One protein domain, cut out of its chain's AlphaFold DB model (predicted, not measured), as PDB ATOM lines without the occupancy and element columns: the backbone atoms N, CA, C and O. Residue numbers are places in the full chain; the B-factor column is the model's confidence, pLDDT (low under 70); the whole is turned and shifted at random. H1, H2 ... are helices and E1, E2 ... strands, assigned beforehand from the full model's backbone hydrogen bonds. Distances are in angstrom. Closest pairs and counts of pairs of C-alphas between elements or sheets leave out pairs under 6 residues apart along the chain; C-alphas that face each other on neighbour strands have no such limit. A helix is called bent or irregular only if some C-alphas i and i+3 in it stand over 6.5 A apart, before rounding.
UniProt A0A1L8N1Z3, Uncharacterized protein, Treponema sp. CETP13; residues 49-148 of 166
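Overview. This is residues 49 to 148 of the 166 residues of an uncharacterized protein of Treponema sp. CETP13 (UniProt A0A1L8N1Z3). A long, bent hairpin of two strands, E3 and E4, makes the longest axis and ends in a small strand head, where E2, E5 and E6 join its near end and the short helix H1 only grazes the sheet. E1 pairs with E4 near the hairpin's far tip, and residues 52 to 68 run back from there to the head. The printed part has 100 residues, mostly strand, with six named strands and then one named helix: E1 E2 E3 E4 E5 E6 H1. The branched sheet is mixed and strongly twisted; the whole is loose, with a radius of gyration of the C-alphas of 16.7 A and spans of 56 by 28 by 25 A.

Arrangement. E1, residues 49 to 51, is parallel to E4, residues 104 to 118, with N 50 and O 105 3.1 A apart. E2, residues 69 to 74, forms an antiparallel hairpin with E3, residues 83 to 101; N 84 and O 72 are 2.8 A apart. On the other side of E2 is E6, residues 130 to 134, antiparallel, with N 73 and O 131 at 2.8 A. E3 and E4 form a hairpin, with N 94 and O 111 at 2.8 A. E4 and E5, residues 123 to 126, form another, with N 116 and O 125 at 2.9 A. E2 to E5 is a meander, each strand the antiparallel neighbour of the one before. H1, residues 139 to 142, only grazes the sheet with residues 140 to 142; its O i to N i+3 pair is within hydrogen-bond range, and it is too short for an i+4 pair.

Along the chain. E1 begins at C-alpha 49, (-12.507, 5.732, 15.038). E3 is 46.6 A long and bends by 76 degrees at residue 86; E4 is 38.6 A long and bends by 63 degrees at residue 109. H1 ends at C-alpha 142, (-22.989, -7.394, -28.814).

Size, cuts and confidence. The C-alphas farthest apart, of Asp 102 and Glu 139, are 57.6 A apart. The printed part has no cut; the link from E1 to E2 is long. Residues 49 to 64 have pLDDT under 70.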
ATOM      1  N   ILE A  49     -11.857   6.808  15.805       62.66
ATOM      2  CA  ILE A  49     -12.507   5.732  15.038       62.66
ATOM      3  C   ILE A  49     -11.540   4.553  15.023       62.66
ATOM      4  O   ILE A  49     -10.408   4.698  14.556       62.66
ATOM      5  N   ARG A  50     -11.977   3.397  15.527       65.88
ATOM      6  CA  ARG A  50     -11.169   2.171  15.541       65.88
ATOM      7  C   ARG A  50     -11.740   1.139  14.573       65.88
ATOM      8  O   ARG A  50     -12.952   0.933  14.511       65.88
ATOM      9  N   TYR A  51     -10.848   0.481  13.844       62.44
ATOM     10  CA  TYR A  51     -11.151  -0.680  13.010       62.44
ATOM     11  C   TYR A  51     -10.728  -1.923  13.794       62.44
ATOM     12  O   TYR A  51      -9.592  -1.987  14.262       62.44
ATOM     13  N   GLU A  52     -11.638  -2.875  14.010       55.72
ATOM     14  CA  GLU A  52     -11.453  -3.908  15.042       55.72
ATOM     15  C   GLU A  52     -10.388  -4.973  14.710       55.72
ATOM     16  O   GLU A  52     -10.110  -5.824  15.550       55.72
ATOM     17  N   LYS A  53      -9.733  -4.927  13.539       52.03
ATOM     18  CA  LYS A  53      -8.566  -5.764  13.210       52.03
ATOM     19  C   LYS A  53      -7.886  -5.333  11.909       52.03
ATOM     20  O   LYS A  53      -8.562  -4.939  10.965       52.03
ATOM     21  N   ASP A  54      -6.580  -5.594  11.817       48.97
ATOM     22  CA  ASP A  54      -5.775  -5.641  10.576       48.97
ATOM     23  C   ASP A  54      -6.251  -6.714   9.566       48.97
ATOM     24  O   ASP A  54      -5.586  -7.004   8.568       48.97
ATOM     25  N   GLU A  55      -7.400  -7.347   9.817       48.50
ATOM     26  CA  GLU A  55      -8.083  -8.174   8.840       48.50
ATOM     27  C   GLU A  55      -8.586  -7.233   7.756       48.50
ATOM     28  O   GLU A  55      -9.634  -6.604   7.899       48.50
ATOM     29  N   VAL A  56      -7.779  -7.116   6.693       46.19
ATOM     30  CA  VAL A  56      -8.137  -6.508   5.410       46.19
ATOM     31  C   VAL A  56      -9.616  -6.746   5.213       46.19
ATOM     32  O   VAL A  56     -10.025  -7.906   5.095       46.19
ATOM     33  N   ILE A  57     -10.403  -5.668   5.254       48.34
ATOM     34  CA  ILE A  57     -11.831  -5.766   5.016       48.34
ATOM     35  C   ILE A  57     -11.937  -6.383   3.630       48.34
ATOM     36  O   ILE A  57     -11.559  -5.754   2.640       48.34
ATOM     37  N   ARG A  58     -12.248  -7.683   3.589       48.03
ATOM     38  CA  ARG A  58     -12.035  -8.478   2.385       48.03
ATOM     39  C   ARG A  58     -12.948  -7.857   1.337       48.03
ATOM     40  O   ARG A  58     -14.153  -7.810   1.601       48.03
ATOM     41  N   PRO A  59     -12.416  -7.340   0.210       49.41
ATOM     42  CA  PRO A  59     -13.276  -6.865  -0.859       49.41
ATOM     43  C   PRO A  59     -14.228  -8.014  -1.174       49.41
ATOM     44  O   PRO A  59     -13.814  -9.176  -1.215       49.41
ATOM     45  N   GLY A  60     -15.512  -7.674  -1.182       52.19
ATOM     46  CA  GLY A  60     -16.607  -8.616  -1.082       52.19
ATOM     47  C   GLY A  60     -16.497  -9.798  -2.040       52.19
ATOM     48  O   GLY A  60     -15.854  -9.788  -3.080       52.19
ATOM     49  N   ILE A  61     -17.208 -10.851  -1.673       54.88
ATOM     50  CA  ILE A  61     -17.355 -12.118  -2.394       54.88
ATOM     51  C   ILE A  61     -18.005 -11.932  -3.794       54.88
ATOM     52  O   ILE A  61     -18.192 -12.901  -4.527       54.88
ATOM     53  N   PHE A  62     -18.368 -10.704  -4.183       55.41
ATOM     54  CA  PHE A  62     -19.323 -10.430  -5.257       55.41
ATOM     55  C   PHE A  62     -18.698  -9.941  -6.566       55.41
ATOM     56  O   PHE A  62     -19.340 -10.084  -7.610       55.41
ATOM     57  N   SER A  63     -17.478  -9.398  -6.553       60.72
ATOM     58  CA  SER A  63     -16.888  -8.779  -7.744       60.72
ATOM     59  C   SER A  63     -15.532  -9.379  -8.154       60.72
ATOM     60  O   SER A  63     -14.813  -9.981  -7.363       60.72
ATOM     61  N   ASP A  64     -15.230  -9.298  -9.454       69.69
ATOM     62  CA  ASP A  64     -13.928  -9.675 -10.020       69.69
ATOM     63  C   ASP A  64     -12.891  -8.562  -9.779       69.69
ATOM     64  O   ASP A  64     -13.141  -7.582  -9.077       69.69
ATOM     65  N   LYS A  65     -11.718  -8.668 -10.399       79.50
ATOM     66  CA  LYS A  65     -10.686  -7.632 -10.347       79.50
ATOM     67  C   LYS A  65     -11.208  -6.281 -10.873       79.50
ATOM     68  O   LYS A  65     -11.900  -6.256 -11.898       79.50
ATOM     69  N   PRO A  66     -10.812  -5.155 -10.252       82.69
ATOM     70  CA  PRO A  66     -10.986  -3.831 -10.841       82.69
ATOM     71  C   PRO A  66     -10.484  -3.782 -12.290       82.69
ATOM     72  O   PRO A  66      -9.468  -4.392 -12.624       82.69
ATOM     73  N   GLY A  67     -11.199  -3.065 -13.152       80.12
ATOM     74  CA  GLY A  67     -10.951  -3.006 -14.592       80.12
ATOM     75  C   GLY A  67     -11.669  -4.088 -15.404       80.12
ATOM     76  O   GLY A  67     -11.674  -4.002 -16.630       80.12
ATOM     77  N   THR A  68     -12.299  -5.079 -14.761       86.81
ATOM     78  CA  THR A  68     -13.060  -6.123 -15.467       86.81
ATOM     79  C   THR A  68     -14.213  -5.511 -16.275       86.81
ATOM     80  O   THR A  68     -15.022  -4.770 -15.703       86.81
ATOM     81  N   PRO A  69     -14.326  -5.815 -17.582       90.19
ATOM     82  CA  PRO A  69     -15.429  -5.342 -18.405       90.19
ATOM     83  C   PRO A  69     -16.731  -6.058 -18.036       90.19
ATOM     84  O   PRO A  69     -16.769  -7.275 -17.826       90.19
ATOM     85  N   VAL A  70     -17.816  -5.295 -17.972       93.94
ATOM     86  CA  VAL A  70     -19.154  -5.795 -17.648       93.94
ATOM     87  C   VAL A  70     -20.187  -5.190 -18.594       93.94
ATOM     88  O   VAL A  70     -20.019  -4.077 -19.089       93.94
ATOM     89  N   LYS A  71     -21.283  -5.909 -18.825       95.06
ATOM     90  CA  LYS A  71     -22.513  -5.340 -19.382       95.06
ATOM     91  C   LYS A  71     -23.431  -4.982 -18.229       95.06
ATOM     92  O   LYS A  71     -23.528  -5.737 -17.262       95.06
ATOM     93  N   VAL A  72     -24.069  -3.821 -18.312       95.75
ATOM     94  CA  VAL A  72     -24.885  -3.279 -17.222       95.75
ATOM     95  C   VAL A  72     -26.137  -2.603 -17.762       95.75
ATOM     96  O   VAL A  72     -26.073  -1.751 -18.642       95.75
ATOM     97  N   ARG A  73     -27.293  -2.967 -17.216       96.94
ATOM     98  CA  ARG A  73     -28.569  -2.282 -17.418       96.94
ATOM     99  C   ARG A  73     -29.020  -1.734 -16.073       96.94
ATOM    100  O   ARG A  73     -29.316  -2.487 -15.148       96.94
ATOM    101  N   SER A  74     -29.005  -0.412 -15.948       96.25
ATOM    102  CA  SER A  74     -29.359   0.269 -14.704       96.25
ATOM    103  C   SER A  74     -30.862   0.187 -14.444       96.25
ATOM    104  O   SER A  74     -31.658   0.332 -15.363       96.25
ATOM    105  N   CYS A  75     -31.248   0.025 -13.181       95.75
ATOM    106  CA  CYS A  75     -32.645   0.083 -12.746       95.75
ATOM    107  C   CYS A  75     -33.140   1.526 -12.513       95.75
ATOM    108  O   CYS A  75     -34.260   1.724 -12.046       95.75
ATOM    109  N   LYS A  76     -32.312   2.548 -12.781       94.19
ATOM    110  CA  LYS A  76     -32.694   3.961 -12.640       94.19
ATOM    111  C   LYS A  76     -33.530   4.385 -13.843       94.19
ATOM    112  O   LYS A  76     -33.057   4.308 -14.970       94.19
ATOM    113  N   GLU A  77     -34.716   4.931 -13.588       94.00
ATOM    114  CA  GLU A  77     -35.676   5.349 -14.623       94.00
ATOM    115  C   GLU A  77     -35.049   6.257 -15.697       94.00
ATOM    116  O   GLU A  77     -35.235   6.033 -16.889       94.00
ATOM    117  N   LYS A  78     -34.199   7.215 -15.291       94.25
ATOM    118  CA  LYS A  78     -33.495   8.133 -16.207       94.25
ATOM    119  C   LYS A  78     -32.559   7.453 -17.218       94.25
ATOM    120  O   LYS A  78     -32.164   8.093 -18.185       94.25
ATOM    121  N   HIS A  79     -32.164   6.201 -16.985       93.44
ATOM    122  CA  HIS A  79     -31.274   5.447 -17.874       93.44
ATOM    123  C   HIS A  79     -32.038   4.572 -18.878       93.44
ATOM    124  O   HIS A  79     -31.413   4.035 -19.799       93.44
ATOM    125  N   GLY A  80     -33.363   4.451 -18.712       92.06
ATOM    126  CA  GLY A  80     -34.234   3.614 -19.529       92.06
ATOM    127  C   GLY A  80     -33.814   2.143 -19.555       92.06
ATOM    128  O   GLY A  80     -33.069   1.658 -18.705       92.06
ATOM    129  N   ASP A  81     -34.255   1.437 -20.592       93.31
ATOM    130  CA  ASP A  81     -34.032  -0.006 -20.750       93.31
ATOM    131  C   ASP A  81     -32.749  -0.357 -21.517       93.31
ATOM    132  O   ASP A  81     -32.603  -1.442 -22.084       93.31
ATOM    133  N   LYS A  82     -31.789   0.569 -21.543       94.69
ATOM    134  CA  LYS A  82     -30.551   0.410 -22.298       94.69
ATOM    135  C   LYS A  82     -29.528  -0.430 -21.529       94.69
ATOM    136  O   LYS A  82     -29.313  -0.255 -20.331       94.69
ATOM    137  N   THR A  83     -28.865  -1.332 -22.252       96.38
ATOM    138  CA  THR A  83     -27.643  -1.998 -21.783       96.38
ATOM    139  C   THR A  83     -26.434  -1.164 -22.182       96.38
ATOM    140  O   THR A  83     -26.335  -0.711 -23.322       96.38
ATOM    141  N   TYR A  84     -25.518  -0.980 -21.246       95.19
ATOM    142  CA  TYR A  84     -24.295  -0.214 -21.404       95.19
ATOM    143  C   TYR A  84     -23.073  -1.107 -21.202       95.19
ATOM    144  O   TYR A  84     -23.119  -2.103 -20.475       95.19
ATOM    145  N   PHE A  85     -21.958  -0.693 -21.800       94.50
ATOM    146  CA  PHE A  85     -20.640  -1.156 -21.394       94.50
ATOM    147  C   PHE A  85     -20.262  -0.503 -20.062       94.50
ATOM    148  O   PHE A  85     -20.394   0.714 -19.897       94.50
ATOM    149  N   GLY A  86     -19.789  -1.309 -19.121       93.81
ATOM    150  CA  GLY A  86     -19.337  -0.872 -17.814       93.81
ATOM    151  C   GLY A  86     -17.951  -1.405 -17.480       93.81
ATOM    152  O   GLY A  86     -17.503  -2.425 -18.007       93.81
ATOM    153  N   ILE A  87     -17.280  -0.710 -16.570       89.25
ATOM    154  CA  ILE A  87     -15.985  -1.102 -16.021       89.25
ATOM    155  C   ILE A  87     -16.174  -1.299 -14.525       89.25
ATOM    156  O   ILE A  87     -16.546  -0.367 -13.806       89.25
ATOM    157  N   LEU A  88     -15.927  -2.517 -14.054       88.81
ATOM    158  CA  LEU A  88     -15.976  -2.819 -12.634       88.81
ATOM    159  C   LEU A  88     -14.841  -2.076 -11.915       88.81
ATOM    160  O   LEU A  88     -13.671  -2.272 -12.230       88.81
ATOM    161  N   ILE A  89     -15.171  -1.239 -10.937       86.62
ATOM    162  CA  ILE A  89     -14.193  -0.568 -10.065       86.62
ATOM    163  C   ILE A  89     -13.786  -1.502  -8.918       86.62
ATOM    164  O   ILE A  89     -12.663  -1.435  -8.429       86.62
ATOM    165  N   GLY A  90     -14.697  -2.390  -8.521       80.88
ATOM    166  CA  GLY A  90     -14.551  -3.328  -7.417       80.88
ATOM    167  C   GLY A  90     -15.692  -3.176  -6.421       80.88
ATOM    168  O   GLY A  90     -16.629  -2.402  -6.630       80.88
ATOM    169  N   ASP A  91     -15.605  -3.920  -5.331       82.06
ATOM    170  CA  ASP A  91     -16.582  -3.865  -4.256       82.06
ATOM    171  C   ASP A  91     -16.324  -2.675  -3.328       82.06
ATOM    172  O   ASP A  91     -15.254  -2.552  -2.728       82.06
ATOM    173  N   VAL A  92     -17.330  -1.814  -3.171       81.75
ATOM    174  CA  VAL A  92     -17.292  -0.661  -2.265       81.75
ATOM    175  C   VAL A  92     -18.279  -0.842  -1.120       81.75
ATOM    176  O   VAL A  92     -19.346  -1.429  -1.295       81.75
ATOM    177  N   ALA A  93     -17.930  -0.345   0.065       82.38
ATOM    178  CA  ALA A  93     -18.826  -0.384   1.213       82.38
ATOM    179  C   ALA A  93     -20.002   0.583   0.991       82.38
ATOM    180  O   ALA A  93     -19.799   1.790   0.871       82.38
ATOM    181  N   LEU A  94     -21.228   0.057   0.956       83.00
ATOM    182  CA  LEU A  94     -22.460   0.853   0.930       83.00
ATOM    183  C   LEU A  94     -22.927   1.236   2.333       83.00
ATOM    184  O   LEU A  94     -23.563   2.272   2.523       83.00
ATOM    185  N   SER A  95     -22.629   0.398   3.320       83.00
ATOM    186  CA  SER A  95     -22.913   0.681   4.720       83.00
ATOM    187  C   SER A  95     -21.903  -0.005   5.623       83.00
ATOM    188  O   SER A  95     -21.251  -0.976   5.235       83.00
ATOM    189  N   ILE A  96     -21.762   0.533   6.832       81.81
ATOM    190  CA  ILE A  96     -20.891   0.011   7.879       81.81
ATOM    191  C   ILE A  96     -21.725  -0.069   9.157       81.81
ATOM    192  O   ILE A  96     -22.323   0.930   9.570       81.81
ATOM    193  N   SER A  97     -21.788  -1.248   9.770       83.94
ATOM    194  CA  SER A  97     -22.273  -1.399  11.135       83.94
ATOM    195  C   SER A  97     -21.198  -0.916  12.096       83.94
ATOM    196  O   SER A  97     -20.004  -1.159  11.908       83.94
ATOM    197  N   HIS A  98     -21.631  -0.198  13.122       83.31
ATOM    198  CA  HIS A  98     -20.745   0.274  14.165       83.31
ATOM    199  C   HIS A  98     -21.401   0.094  15.524       83.31
ATOM    200  O   HIS A  98     -22.625   0.185  15.652       83.31
ATOM    201  N   SER A  99     -20.568  -0.091  16.538       85.38
ATOM    202  CA  SER A  99     -20.962   0.020  17.934       85.38
ATOM    203  C   SER A  99     -20.321   1.248  18.565       85.38
ATOM    204  O   SER A  99     -19.285   1.746  18.118       85.38
ATOM    205  N   ILE A 100     -20.982   1.775  19.596       87.81
ATOM    206  CA  ILE A 100     -20.495   2.914  20.369       87.81
ATOM    207  C   ILE A 100     -20.410   2.484  21.827       87.81
ATOM    208  O   ILE A 100     -21.427   2.136  22.431       87.81
ATOM    209  N   LYS A 101     -19.207   2.525  22.403       87.75
ATOM    210  CA  LYS A 101     -18.971   2.199  23.814       87.75
ATOM    211  C   LYS A 101     -17.955   3.168  24.408       87.75
ATOM    212  O   LYS A 101     -16.911   3.400  23.814       87.75
ATOM    213  N   ASP A 102     -18.280   3.761  25.555       88.19
ATOM    214  CA  ASP A 102     -17.414   4.715  26.271       88.19
ATOM    215  C   ASP A 102     -16.910   5.890  25.398       88.19
ATOM    216  O   ASP A 102     -15.816   6.418  25.587       88.19
ATOM    217  N   GLY A 103     -17.720   6.310  24.416       81.44
ATOM    218  CA  GLY A 103     -17.379   7.377  23.465       81.44
ATOM    219  C   GLY A 103     -16.456   6.954  22.315       81.44
ATOM    220  O   GLY A 103     -16.025   7.813  21.546       81.44
ATOM    221  N   ILE A 104     -16.164   5.658  22.186       81.38
ATOM    222  CA  ILE A 104     -15.380   5.066  21.098       81.38
ATOM    223  C   ILE A 104     -16.343   4.449  20.084       81.38
ATOM    224  O   ILE A 104     -17.238   3.693  20.468       81.38
ATOM    225  N   VAL A 105     -16.149   4.766  18.800       83.94
ATOM    226  CA  VAL A 105     -16.872   4.140  17.686       83.94
ATOM    227  C   VAL A 105     -16.004   3.035  17.100       83.94
ATOM    228  O   VAL A 105     -14.896   3.298  16.620       83.94
ATOM    229  N   THR A 106     -16.527   1.815  17.109       82.38
ATOM    230  CA  THR A 106     -15.887   0.654  16.487       82.38
ATOM    231  C   THR A 106     -16.623   0.321  15.201       82.38
ATOM    232  O   THR A 106     -17.825   0.062  15.233       82.38
ATOM    233  N   ALA A 107     -15.918   0.341  14.070       80.19
ATOM    234  CA  ALA A 107     -16.447  -0.168  12.808       80.19
ATOM    235  C   ALA A 107     -16.325  -1.699  12.789       80.19
ATOM    236  O   ALA A 107     -15.220  -2.226  12.912       80.19
ATOM    237  N   GLU A 108     -17.453  -2.392  12.636       79.31
ATOM    238  CA  GLU A 108     -17.534  -3.851  12.765       79.31
ATOM    239  C   GLU A 108     -17.604  -4.526  11.389       79.31
ATOM    240  O   GLU A 108     -16.631  -5.109  10.915       79.31
ATOM    241  N   HIS A 109     -18.753  -4.424  10.711       76.31
ATOM    242  CA  HIS A 109     -19.005  -5.090   9.439       76.31
ATOM    243  C   HIS A 109     -19.401  -4.083   8.370       76.31
ATOM    244  O   HIS A 109     -20.234  -3.211   8.594       76.31
ATOM    245  N   ALA A 110     -18.841  -4.234   7.175       79.25
ATOM    246  CA  ALA A 110     -19.225  -3.438   6.022       79.25
ATOM    247  C   ALA A 110     -20.012  -4.288   5.020       79.25
ATOM    248  O   ALA A 110     -19.626  -5.413   4.694       79.25
ATOM    249  N   PHE A 111     -21.116  -3.738   4.520       80.50
ATOM    250  CA  PHE A 111     -21.867  -4.325   3.418       80.50
ATOM    251  C   PHE A 111     -21.319  -3.785   2.110       80.50
ATOM    252  O   PHE A 111     -21.437  -2.596   1.811       80.50
ATOM    253  N   TYR A 112     -20.721  -4.679   1.337       83.44
ATOM    254  CA  TYR A 112     -20.099  -4.357   0.068       83.44
ATOM    255  C   TYR A 112     -21.049  -4.538  -1.105       83.44
ATOM    256  O   TYR A 112     -21.931  -5.400  -1.089       83.44
ATOM    257  N   ASN A 113     -20.842  -3.735  -2.140       89.19
ATOM    258  CA  ASN A 113     -21.541  -3.873  -3.402       89.19
ATOM    259  C   ASN A 113     -20.623  -3.499  -4.574       89.19
ATOM    260  O   ASN A 113     -19.827  -2.565  -4.430       89.19
ATOM    261  N   PRO A 114     -20.758  -4.160  -5.734       90.94
ATOM    262  CA  PRO A 114     -20.000  -3.794  -6.920       90.94
ATOM    263  C   PRO A 114     -20.267  -2.342  -7.317       90.94
ATOM    264  O   PRO A 114     -21.419  -1.948  -7.497       90.94
ATOM    265  N   ALA A 115     -19.212  -1.552  -7.492       89.94
ATOM    266  CA  ALA A 115     -19.275  -0.249  -8.141       89.94
ATOM    267  C   ALA A 115     -18.864  -0.394  -9.607       89.94
ATOM    268  O   ALA A 115     -17.778  -0.892  -9.913       89.94
ATOM    269  N   ILE A 116     -19.726   0.051 -10.519       94.00
ATOM    270  CA  ILE A 116     -19.521  -0.074 -11.962       94.00
ATOM    271  C   ILE A 116     -19.549   1.323 -12.572       94.00
ATOM    272  O   ILE A 116     -20.560   2.019 -12.485       94.00
ATOM    273  N   LEU A 117     -18.451   1.736 -13.206       91.31
ATOM    274  CA  LEU A 117     -18.422   2.947 -14.021       91.31
ATOM    275  C   LEU A 117     -19.086   2.658 -15.365       91.31
ATOM    276  O   LEU A 117     -18.684   1.719 -16.047       91.31
ATOM    277  N   ILE A 118     -20.037   3.495 -15.771       95.38
ATOM    278  CA  ILE A 118     -20.603   3.501 -17.122       95.38
ATOM    279  C   ILE A 118     -20.023   4.710 -17.867       95.38
ATOM    280  O   ILE A 118     -20.501   5.827 -17.650       95.38
ATOM    281  N   PRO A 119     -19.006   4.534 -18.738       87.69
ATOM    282  CA  PRO A 119     -18.321   5.657 -19.381       87.69
ATOM    283  C   PRO A 119     -19.248   6.544 -20.210       87.69
ATOM    284  O   PRO A 119     -19.100   7.759 -20.191       87.69
ATOM    285  N   GLU A 120     -20.231   5.947 -20.892       93.69
ATOM    286  CA  GLU A 120     -21.202   6.690 -21.704       93.69
ATOM    287  C   GLU A 120     -22.034   7.676 -20.868       93.69
ATOM    288  O   GLU A 120     -22.354   8.765 -21.333       93.69
ATOM    289  N   LEU A 121     -22.360   7.307 -19.627       91.12
ATOM    290  CA  LEU A 121     -23.153   8.137 -18.720       91.12
ATOM    291  C   LEU A 121     -22.280   9.060 -17.858       91.12
ATOM    292  O   LEU A 121     -22.788  10.024 -17.296       91.12
ATOM    293  N   GLY A 122     -20.982   8.766 -17.721       89.75
ATOM    294  CA  GLY A 122     -20.106   9.449 -16.765       89.75
ATOM    295  C   GLY A 122     -20.496   9.191 -15.304       89.75
ATOM    296  O   GLY A 122     -20.206  10.008 -14.433       89.75
ATOM    297  N   GLU A 123     -21.173   8.073 -15.030       91.94
ATOM    298  CA  GLU A 123     -21.765   7.767 -13.727       91.94
ATOM    299  C   GLU A 123     -21.323   6.403 -13.192       91.94
ATOM    300  O   GLU A 123     -21.078   5.463 -13.949       91.94
ATOM    301  N   ILE A 124     -21.279   6.291 -11.862       92.75
ATOM    302  CA  ILE A 124     -21.147   5.012 -11.163       92.75
ATOM    303  C   ILE A 124     -22.546   4.490 -10.829       92.75
ATOM    304  O   ILE A 124     -23.380   5.204 -10.261       92.75
ATOM    305  N   VAL A 125     -22.791   3.228 -11.162       94.88
ATOM    306  CA  VAL A 125     -23.990   2.479 -10.782       94.88
ATOM    307  C   VAL A 125     -23.569   1.309  -9.903       94.88
ATOM    308  O   VAL A 125     -22.581   0.632 -10.193       94.88
ATOM    309  N   TYR A 126     -24.310   1.078  -8.821       93.94
ATOM    310  CA  TYR A 126     -24.051  -0.054  -7.941       93.94
ATOM    311  C   TYR A 126     -24.711  -1.331  -8.465       93.94
ATOM    312  O   TYR A 126     -25.763  -1.294  -9.112       93.94
ATOM    313  N   GLY A 127     -24.119  -2.481  -8.164       93.62
ATOM    314  CA  GLY A 127     -24.648  -3.793  -8.526       93.62
ATOM    315  C   GLY A 127     -26.064  -4.049  -7.999       93.62
ATOM    316  O   GLY A 127     -26.856  -4.675  -8.688       93.62
ATOM    317  N   CYS A 128     -26.439  -3.523  -6.828       92.94
ATOM    318  CA  CYS A 128     -27.824  -3.602  -6.330       92.94
ATOM    319  C   CYS A 128     -28.812  -2.679  -7.065       92.94
ATOM    320  O   CYS A 128     -30.022  -2.847  -6.935       92.94
ATOM    321  N   GLU A 129     -28.316  -1.713  -7.839       94.62
ATOM    322  CA  GLU A 129     -29.108  -0.772  -8.638       94.62
ATOM    323  C   GLU A 129     -29.116  -1.150 -10.129       94.62
ATOM    324  O   GLU A 129     -29.461  -0.324 -10.983       94.62
ATOM    325  N   SER A 130     -28.671  -2.363 -10.474       95.62
ATOM    326  CA  SER A 130     -28.507  -2.777 -11.863       95.62
ATOM    327  C   SER A 130     -28.597  -4.282 -12.079       95.62
ATOM    328  O   SER A 130     -28.306  -5.096 -11.208       95.62
ATOM    329  N   TRP A 131     -28.948  -4.648 -13.307       96.12
ATOM    330  CA  TRP A 131     -28.677  -5.966 -13.858       96.12
ATOM    331  C   TRP A 131     -27.312  -5.916 -14.524       96.12
ATOM    332  O   TRP A 131     -27.088  -5.072 -15.391       96.12
ATOM    333  N   TRP A 132     -26.392  -6.789 -14.131       94.50
ATOM    334  CA  TRP A 132     -25.046  -6.773 -14.683       94.50
ATOM    335  C   TRP A 132     -24.433  -8.169 -14.728       94.50
ATOM    336  O   TRP A 132     -24.788  -9.050 -13.944       94.50
ATOM    337  N   CYS A 133     -23.498  -8.362 -15.650       92.56
ATOM    338  CA  CYS A 133     -22.629  -9.531 -15.677       92.56
ATOM    339  C   CYS A 133     -21.321  -9.217 -16.408       92.56
ATOM    340  O   CYS A 133     -21.205  -8.216 -17.117       92.56
ATOM    341  N   LYS A 134     -20.314 -10.066 -16.193       92.81
ATOM    342  CA  LYS A 134     -19.004  -9.944 -16.840       92.81
ATOM    343  C   LYS A 134     -19.136 -10.150 -18.342       92.81
ATOM    344  O   LYS A 134     -20.005 -10.894 -18.782       92.81
ATOM    345  N   ILE A 135     -18.253  -9.494 -19.080       90.69
ATOM    346  CA  ILE A 135     -18.048  -9.734 -20.505       90.69
ATOM    347  C   ILE A 135     -16.799 -10.600 -20.620       90.69
ATOM    348  O   ILE A 135     -15.714 -10.156 -20.238       90.69
ATOM    349  N   THR A 136     -16.953 -11.835 -21.091       89.88
ATOM    350  CA  THR A 136     -15.834 -12.793 -21.180       89.88
ATOM    351  C   THR A 136     -15.324 -13.032 -22.599       89.88
ATOM    352  O   THR A 136     -14.244 -13.597 -22.767       89.88
ATOM    353  N   SER A 137     -16.041 -12.539 -23.613       88.38
ATOM    354  CA  SER A 137     -15.635 -12.598 -25.019       88.38
ATOM    355  C   SER A 137     -16.107 -11.369 -25.809       88.38
ATOM    356  O   SER A 137     -16.920 -10.574 -25.330       88.38
ATOM    357  N   GLU A 138     -15.597 -11.195 -27.031       84.06
ATOM    358  CA  GLU A 138     -16.017 -10.096 -27.911       84.06
ATOM    359  C   GLU A 138     -17.459 -10.255 -28.410       84.06
ATOM    360  O   GLU A 138     -18.151  -9.269 -28.663       84.06
ATOM    361  N   GLU A 139     -17.941 -11.487 -28.541       87.50
ATOM    362  CA  GLU A 139     -19.320 -11.781 -28.931       87.50
ATOM    363  C   GLU A 139     -20.302 -11.261 -27.878       87.50
ATOM    364  O   GLU A 139     -21.314 -10.646 -28.227       87.50
ATOM    365  N   GLU A 140     -19.960 -11.410 -26.595       85.81
ATOM    366  CA  GLU A 140     -20.780 -10.935 -25.481       85.81
ATOM    367  C   GLU A 140     -20.917  -9.405 -25.426       85.81
ATOM    368  O   GLU A 140     -21.871  -8.918 -24.814       85.81
ATOM    369  N   LEU A 141     -20.025  -8.641 -26.079       76.56
ATOM    370  CA  LEU A 141     -20.159  -7.179 -26.207       76.56
ATOM    371  C   LEU A 141     -21.392  -6.781 -27.022       76.56
ATOM    372  O   LEU A 141     -21.912  -5.680 -26.848       76.56
ATOM    373  N   LYS A 142     -21.832  -7.648 -27.941       82.38
ATOM    374  CA  LYS A 142     -22.989  -7.394 -28.814       82.38
ATOM    375  C   LYS A 142     -24.307  -7.812 -28.167       82.38
ATOM    376  O   LYS A 142     -25.372  -7.435 -28.652       82.38
ATOM    377  N   GLU A 143     -24.248  -8.597 -27.098       87.81
ATOM    378  CA  GLU A 143     -25.428  -9.054 -26.377       87.81
ATOM    379  C   GLU A 143     -25.995  -7.962 -25.469       87.81
ATOM    380  O   GLU A 143     -25.267  -7.226 -24.802       87.81
ATOM    381  N   VAL A 144     -27.323  -7.903 -25.380       92.00
ATOM    382  CA  VAL A 144     -28.038  -6.961 -24.511       92.00
ATOM    383  C   VAL A 144     -28.691  -7.684 -23.338       92.00
ATOM    384  O   VAL A 144     -29.174  -8.810 -23.467       92.00
ATOM    385  N   ILE A 145     -28.765  -7.015 -22.188       93.00
ATOM    386  CA  ILE A 145     -29.556  -7.470 -21.043       93.00
ATOM    387  C   ILE A 145     -31.023  -7.115 -21.314       93.00
ATOM    388  O   ILE A 145     -31.524  -6.051 -20.941       93.00
ATOM    389  N   SER A 146     -31.707  -8.014 -22.014       93.81
ATOM    390  CA  SER A 146     -33.129  -7.878 -22.337       93.81
ATOM    391  C   SER A 146     -34.028  -8.255 -21.154       93.81
ATOM    392  O   SER A 146     -33.592  -8.896 -20.195       93.81
ATOM    393  N   ASP A 147     -35.313  -7.915 -21.239       94.38
ATOM    394  CA  ASP A 147     -36.306  -8.369 -20.256       94.38
ATOM    395  C   ASP A 147     -36.409  -9.892 -20.211       94.38
ATOM    396  O   ASP A 147     -36.609 -10.467 -19.144       94.38
ATOM    397  N   GLU A 148     -36.236 -10.556 -21.354       94.12
ATOM    398  CA  GLU A 148     -36.226 -12.013 -21.436       94.12
ATOM    399  C   GLU A 148     -35.005 -12.596 -20.716       94.12
ATOM    400  O   GLU A 148     -35.121 -13.572 -19.976       94.12
TER     401      GLU A 148